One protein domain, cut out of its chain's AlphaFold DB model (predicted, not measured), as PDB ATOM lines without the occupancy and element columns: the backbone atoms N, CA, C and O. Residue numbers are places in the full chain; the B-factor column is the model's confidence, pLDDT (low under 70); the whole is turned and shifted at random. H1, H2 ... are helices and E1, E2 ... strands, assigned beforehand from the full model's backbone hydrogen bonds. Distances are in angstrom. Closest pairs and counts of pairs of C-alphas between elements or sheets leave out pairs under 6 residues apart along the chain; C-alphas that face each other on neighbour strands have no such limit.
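This is residues 26 to 78 of the 88 residues of an uncharacterized protein of Bacteriodetes bacterium (UniProt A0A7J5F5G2). A short helix, H1, bridges a small two-stranded hairpin, E1 and E2, and a longer helix, H2, the three parts making a triangle. The chain folds back after H2, and the short last strand, E3, packs beside the last turn of that helix. The printed part has 53 residues, with two named helices and three named strands in the order H1, E1, E2, H2, E3; the one sheet, order E1 - E2, is antiparallel, and the class is mixed, helices and strands. The whole is compact, with a radius of gyration of the C-alphas of 10.1 A, yet elongated in outline, spanning 30 by 19 by 16 A.

The printed part begins at Cys 26 with a stretch that leads to H1, residues 31 to 35, 6.7 A long, whose C-alpha 31 is at (534.735, 210.500, 841.101). E1 follows as residues 40 to 43, 9.5 A long, and E2 as residues 48 to 51, 10.2 A long. H2, residues 58 to 69, is the longest helix at 16.7 A and begins with C-alpha 58 at (520.930, 198.071, 848.570). E3, residues 76 to 78, is 7.1 A long and ends with C-alpha 78 at (533.756, 201.971, 854.603).

H1 touches H2, which takes part with residues 63 to 68 alone; their closest C-alphas, those of Cys 32 and Ala 67, are 4.7 A apart. The closest C-alphas of H1 and E1 are those of Gln 33 and Ile 40, at 5.1 A. E1 and E2 form a hairpin of antiparallel strands, with 149 degrees between their directions. Across it N 43 and O 48 are 2.8 A apart and N 50 and O 41 are 2.9 A apart, both within hydrogen-bond range. E1 is apart from H2. The closest C-alphas of H2 and E3 are those of His 68 and Phe 76, at 5.1 A. E3 pairs with no named strand and is apart from E1 and E2. In H1 and H2 every O i to N i+4 pair is within hydrogen-bond range.

The two C-alphas farthest apart are those of Ala 45 and Asp 58, at 31.0 A. The first and last printed C-alphas, of Cys 26 and Asp 78, are 14.4 A apart. The printed part has no cut. The links H1 to E1 and E1 to E2 are tight, those from E2 to H2 and H2 to E3 are short, and no link is long. The mean pLDDT of the printed part is 90.4, and no printed residue is under 70.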
ATOM      1  N   CYS A  26     540.482 214.095 851.238       93.00
ATOM      2  CA  CYS A  26     539.793 214.228 849.956       93.00
ATOM      3  C   CYS A  26     540.318 215.432 849.153       93.00
ATOM      4  O   CYS A  26     540.493 216.522 849.695       93.00
ATOM      5  N   LYS A  27     540.560 215.216 847.853       92.31
ATOM      6  CA  LYS A  27     541.089 216.217 846.908       92.31
ATOM      7  C   LYS A  27     540.045 216.760 845.926       92.31
ATOM      8  O   LYS A  27     540.414 217.444 844.983       92.31
ATOM      9  N   GLY A  28     538.771 216.397 846.091       91.38
ATOM     10  CA  GLY A  28     537.702 216.942 845.250       91.38
ATOM     11  C   GLY A  28     537.705 216.459 843.799       91.38
ATOM     12  O   GLY A  28     537.213 217.163 842.933       91.38
ATOM     13  N   CYS A  29     538.223 215.258 843.510       92.88
ATOM     14  CA  CYS A  29     538.254 214.697 842.147       92.88
ATOM     15  C   CYS A  29     536.872 214.344 841.553       92.88
ATOM     16  O   CYS A  29     536.810 213.858 840.431       92.88
ATOM     17  N   GLN A  30     535.786 214.516 842.316       93.31
ATOM     18  CA  GLN A  30     534.387 214.266 841.925       93.31
ATOM     19  C   GLN A  30     534.035 212.824 841.510       93.31
ATOM     20  O   GLN A  30     532.868 212.526 841.296       93.31
ATOM     21  N   HIS A  31     534.989 211.889 841.495       93.06
ATOM     22  CA  HIS A  31     534.735 210.500 841.101       93.06
ATOM     23  C   HIS A  31     533.614 209.835 841.921       93.06
ATOM     24  O   HIS A  31     532.670 209.285 841.362       93.06
ATOM     25  N   CYS A  32     533.669 209.952 843.250       93.44
ATOM     26  CA  CYS A  32     532.630 209.408 844.127       93.44
ATOM     27  C   CYS A  32     531.255 210.057 843.915       93.44
ATOM     28  O   CYS A  32     530.247 209.356 843.950       93.44
ATOM     29  N   GLN A  33     531.217 211.360 843.622       94.19
ATOM     30  CA  GLN A  33     529.981 212.068 843.300       94.19
ATOM     31  C   GLN A  33     529.398 211.604 841.959       94.19
ATOM     32  O   GLN A  33     528.192 211.441 841.864       94.19
ATOM     33  N   SER A  34     530.223 211.288 840.957       94.19
ATOM     34  CA  SER A  34     529.718 210.755 839.681       94.19
ATOM     35  C   SER A  34     529.046 209.379 839.806       94.19
ATOM     36  O   SER A  34     528.209 209.026 838.981       94.19
ATOM     37  N   ILE A  35     529.395 208.607 840.842       93.94
ATOM     38  CA  ILE A  35     528.853 207.265 841.092       93.94
ATOM     39  C   ILE A  35     527.586 207.328 841.954       93.94
ATOM     40  O   ILE A  35     526.611 206.653 841.642       93.94
ATOM     41  N   ALA A  36     527.601 208.127 843.023       92.31
ATOM     42  CA  ALA A  36     526.502 208.257 843.980       92.31
ATOM     43  C   ALA A  36     526.051 209.725 844.083       92.31
ATOM     44  O   ALA A  36     526.172 210.357 845.131       92.31
ATOM     45  N   HIS A  37     525.585 210.280 842.961       91.31
ATOM     46  CA  HIS A  37     525.278 211.708 842.817       91.31
ATOM     47  C   HIS A  37     524.116 212.184 843.695       91.31
ATOM     48  O   HIS A  37     524.104 213.351 844.083       91.31
ATOM     49  N   ASP A  38     523.191 211.290 844.047       89.38
ATOM     50  CA  ASP A  38     522.053 211.605 844.917       89.38
ATOM     51  C   ASP A  38     522.460 211.752 846.392       89.38
ATOM     52  O   ASP A  38     521.822 212.476 847.151       89.38
ATOM     53  N   ASN A  39     523.557 211.106 846.804       92.25
ATOM     54  CA  ASN A  39     523.971 211.027 848.208       92.25
ATOM     55  C   ASN A  39     525.302 211.732 848.508       92.25
ATOM     56  O   ASN A  39     525.686 211.882 849.674       92.25
ATOM     57  N   ILE A  40     526.055 212.113 847.474       92.31
ATOM     58  CA  ILE A  40     527.380 212.716 847.601       92.31
ATOM     59  C   ILE A  40     527.414 214.006 846.814       92.31
ATOM     60  O   ILE A  40     527.201 214.030 845.607       92.31
ATOM     61  N   ILE A  41     527.786 215.077 847.499       93.12
ATOM     62  CA  ILE A  41     527.926 216.398 846.907       93.12
ATOM     63  C   ILE A  41     529.399 216.764 846.788       93.12
ATOM     64  O   ILE A  41     530.212 216.460 847.666       93.12
ATOM     65  N   TYR A  42     529.751 217.434 845.696       92.94
ATOM     66  CA  TYR A  42     531.009 218.159 845.592       92.94
ATOM     67  C   TYR A  42     530.781 219.598 846.049       92.94
ATOM     68  O   TYR A  42     530.004 220.335 845.444       92.94
ATOM     69  N   ASP A  43     531.458 219.985 847.120       89.88
ATOM     70  CA  ASP A  43     531.446 221.344 847.632       89.88
ATOM     71  C   ASP A  43     532.527 222.168 846.921       89.88
ATOM     72  O   ASP A  43     533.731 221.944 847.088       89.88
ATOM     73  N   THR A  44     532.083 223.134 846.118       87.00
ATOM     74  CA  THR A  44     532.943 224.046 845.355       87.00
ATOM     75  C   THR A  44     533.691 225.040 846.241       87.00
ATOM     76  O   THR A  44     534.749 225.513 845.832       87.00
ATOM     77  N   ALA A  45     533.188 225.341 847.442       87.00
ATOM     78  CA  ALA A  45     533.833 226.261 848.373       87.00
ATOM     79  C   ALA A  45     535.026 225.602 849.073       87.00
ATOM     80  O   ALA A  45     536.065 226.233 849.258       87.00
ATOM     81  N   THR A  46     534.894 224.326 849.445       85.75
ATOM     82  CA  THR A  46     535.968 223.584 850.127       85.75
ATOM     83  C   THR A  46     536.821 222.730 849.190       85.75
ATOM     84  O   THR A  46     537.900 222.286 849.589       85.75
ATOM     85  N   GLY A  47     536.365 222.493 847.956       89.25
ATOM     86  CA  GLY A  47     537.020 221.600 847.002       89.25
ATOM     87  C   GLY A  47     537.003 220.141 847.460       89.25
ATOM     88  O   GLY A  47     537.954 219.399 847.210       89.25
ATOM     89  N   LYS A  48     535.961 219.723 848.190       90.69
ATOM     90  CA  LYS A  48     535.855 218.387 848.797       90.69
ATOM     91  C   LYS A  48     534.522 217.733 848.472       90.69
ATOM     92  O   LYS A  48     533.524 218.396 848.225       90.69
ATOM     93  N   CYS A  49     534.520 216.404 848.478       92.56
ATOM     94  CA  CYS A  49     533.285 215.631 848.425       92.56
ATOM     95  C   CYS A  49     532.785 215.360 849.848       92.56
ATOM     96  O   CYS A  49     533.590 215.030 850.721       92.56
ATOM     97  N   THR A  50     531.475 215.450 850.050       91.31
ATOM     98  CA  THR A  50     530.808 215.201 851.332       91.31
ATOM     99  C   THR A  50     529.606 214.299 851.097       91.31
ATOM    100  O   THR A  50     528.888 214.467 850.114       91.31
ATOM    101  N   ILE A  51     529.382 213.341 851.993       90.56
ATOM    102  CA  ILE A  51     528.171 212.518 851.985       90.56
ATOM    103  C   ILE A  51     527.056 213.347 852.626       90.56
ATOM    104  O   ILE A  51     527.154 213.668 853.812       90.56
ATOM    105  N   CYS A  52     526.035 213.720 851.856       89.38
ATOM    106  CA  CYS A  52     524.861 214.419 852.384       89.38
ATOM    107  C   CYS A  52     523.846 213.445 852.988       89.38
ATOM    108  O   CYS A  52     523.205 213.780 853.981       89.38
ATOM    109  N   GLU A  53     523.757 212.228 852.451       89.50
ATOM    110  CA  GLU A  53     522.851 211.188 852.931       89.50
ATOM    111  C   GLU A  53     523.536 209.819 852.901       89.50
ATOM    112  O   GLU A  53     524.304 209.511 851.995       89.50
ATOM    113  N   GLN A  54     523.316 208.994 853.923       88.44
ATOM    114  CA  GLN A  54     523.881 207.643 853.961       88.44
ATOM    115  C   GLN A  54     523.002 206.695 853.135       88.44
ATOM    116  O   GLN A  54     521.785 206.858 853.134       88.44
ATOM    117  N   PRO A  55     523.583 205.690 852.462       85.62
ATOM    118  CA  PRO A  55     522.825 204.814 851.581       85.62
ATOM    119  C   PRO A  55     521.854 203.951 852.393       85.62
ATOM    120  O   PRO A  55     522.270 203.193 853.277       85.62
ATOM    121  N   VAL A  56     520.562 204.056 852.085       84.19
ATOM    122  CA  VAL A  56     519.506 203.271 852.742       84.19
ATOM    123  C   VAL A  56     519.176 202.034 851.924       84.19
ATOM    124  O   VAL A  56     519.055 200.959 852.505       84.19
ATOM    125  N   GLU A  57     519.114 202.154 850.600       84.69
ATOM    126  CA  GLU A  57     518.779 201.060 849.688       84.69
ATOM    127  C   GLU A  57     520.015 200.243 849.289       84.69
ATOM    128  O   GLU A  57     521.145 200.735 849.262       84.69
ATOM    129  N   ASP A  58     519.822 198.965 848.952       82.56
ATOM    130  CA  ASP A  58     520.930 198.071 848.570       82.56
ATOM    131  C   ASP A  58     521.644 198.538 847.280       82.56
ATOM    132  O   ASP A  58     522.855 198.335 847.118       82.56
ATOM    133  N   ALA A  59     520.913 199.207 846.382       84.62
ATOM    134  CA  ALA A  59     521.471 199.827 845.181       84.62
ATOM    135  C   ALA A  59     522.465 200.945 845.535       84.62
ATOM    136  O   ALA A  59     523.589 200.957 845.022       84.62
ATOM    137  N   ASP A  60     522.100 201.812 846.479       87.12
ATOM    138  CA  ASP A  60     522.949 202.911 846.938       87.12
ATOM    139  C   ASP A  60     524.165 202.373 847.687       87.12
ATOM    140  O   ASP A  60     525.286 202.820 847.460       87.12
ATOM    141  N   VAL A  61     523.991 201.341 848.523       88.75
ATOM    142  CA  VAL A  61     525.122 200.681 849.198       88.75
ATOM    143  C   VAL A  61     526.119 200.146 848.167       88.75
ATOM    144  O   VAL A  61     527.329 200.301 848.329       88.75
ATOM    145  N   THR A  62     525.624 199.569 847.071       89.50
ATOM    146  CA  THR A  62     526.471 199.091 845.971       89.50
ATOM    147  C   THR A  62     527.206 200.244 845.279       89.50
ATOM    148  O   THR A  62     528.386 200.109 844.946       89.50
ATOM    149  N   ALA A  63     526.548 201.388 845.080       91.38
ATOM    150  CA  ALA A  63     527.176 202.590 844.533       91.38
ATOM    151  C   ALA A  63     528.264 203.141 845.472       91.38
ATOM    152  O   ALA A  63     529.366 203.461 845.023       91.38
ATOM    153  N   PHE A  64     528.011 203.168 846.781       92.69
ATOM    154  CA  PHE A  64     528.977 203.603 847.790       92.69
ATOM    155  C   PHE A  64     530.204 202.697 847.855       92.69
ATOM    156  O   PHE A  64     531.323 203.202 847.902       92.69
ATOM    157  N   LEU A  65     530.027 201.376 847.787       91.94
ATOM    158  CA  LEU A  65     531.148 200.431 847.726       91.94
ATOM    159  C   LEU A  65     531.995 200.646 846.466       91.94
ATOM    160  O   LEU A  65     533.221 200.689 846.544       91.94
ATOM    161  N   LYS A  66     531.361 200.869 845.306       92.81
ATOM    162  CA  LYS A  66     532.081 201.224 844.071       92.81
ATOM    163  C   LYS A  66     532.856 202.534 844.219       92.81
ATOM    164  O   LYS A  66     534.011 202.606 843.809       92.81
ATOM    165  N   ALA A  67     532.247 203.554 844.821       92.50
ATOM    166  CA  ALA A  67     532.890 204.842 845.061       92.50
ATOM    167  C   ALA A  67     534.049 204.751 846.070       92.50
ATOM    168  O   ALA A  67     535.047 205.456 845.913       92.50
ATOM    169  N   HIS A  68     533.930 203.878 847.073       92.12
ATOM    170  CA  HIS A  68     534.983 203.563 848.032       92.12
ATOM    171  C   HIS A  68     536.197 202.935 847.333       92.12
ATOM    172  O   HIS A  68     537.272 203.535 847.351       92.12
ATOM    173  N   TYR A  69     536.018 201.805 846.640       90.19
ATOM    174  CA  TYR A  69     537.118 201.122 845.944       90.19
ATOM    175  C   TYR A  69     537.685 201.926 844.766       90.19
ATOM    176  O   TYR A  69     538.856 201.786 844.425       90.19
ATOM    177  N   GLY A  70     536.876 202.793 844.151       90.50
ATOM    178  CA  GLY A  70     537.300 203.678 843.066       90.50
ATOM    179  C   GLY A  70     537.975 204.974 843.527       90.50
ATOM    180  O   GLY A  70     538.422 205.750 842.686       90.50
ATOM    181  N   CYS A  71     538.040 205.268 844.832       91.81
ATOM    182  CA  CYS A  71     538.573 206.543 845.306       91.81
ATOM    183  C   CYS A  71     540.102 206.620 845.102       91.81
ATOM    184  O   CYS A  71     540.845 205.987 845.851       91.81
ATOM    185  N   PRO A  72     540.621 207.475 844.195       89.50
ATOM    186  CA  PRO A  72     542.054 207.503 843.877       89.50
ATOM    187  C   PRO A  72     542.923 208.034 845.025       89.50
ATOM    188  O   PRO A  72     544.134 207.856 845.032       89.50
ATOM    189  N   ASN A  73     542.305 208.715 845.995       88.81
ATOM    190  CA  ASN A  73     542.981 209.280 847.162       88.81
ATOM    191  C   ASN A  73     542.738 208.458 848.435       88.81
ATOM    192  O   ASN A  73     543.112 208.907 849.523       88.81
ATOM    193  N   ASP A  74     542.034 207.322 848.323       88.81
ATOM    194  CA  ASP A  74     541.616 206.493 849.460       88.81
ATOM    195  C   ASP A  74     540.904 207.326 850.558       88.81
ATOM    196  O   ASP A  74     540.991 207.090 851.762       88.81
ATOM    197  N   ALA A  75     540.256 208.423 850.156       92.69
ATOM    198  CA  ALA A  75     539.622 209.359 851.077       92.69
ATOM    199  C   ALA A  75     538.233 208.880 851.501       92.69
ATOM    200  O   ALA A  75     537.773 209.229 852.580       92.69
ATOM    201  N   PHE A  76     537.572 208.097 850.658       92.62
ATOM    202  CA  PHE A  76     536.279 207.499 850.938       92.62
ATOM    203  C   PHE A  76     536.513 206.146 851.603       92.62
ATOM    204  O   PHE A  76     537.183 205.300 851.019       92.62
ATOM    205  N   ARG A  77     535.985 205.939 852.809       90.38
ATOM    206  CA  ARG A  77     536.162 204.703 853.579       90.38
ATOM    207  C   ARG A  77     534.819 204.093 853.958       90.38
ATOM    208  O   ARG A  77     533.886 204.816 854.317       90.38
ATOM    209  N   ASP A  78     534.765 202.769 853.920       88.94
ATOM    210  CA  ASP A  78     533.756 201.971 854.603       88.94
ATOM    211  C   ASP A  78     534.274 201.615 856.005       88.94
ATOM    212  O   ASP A  78     535.371 201.084 856.159       88.94
TER     213      ASP A  78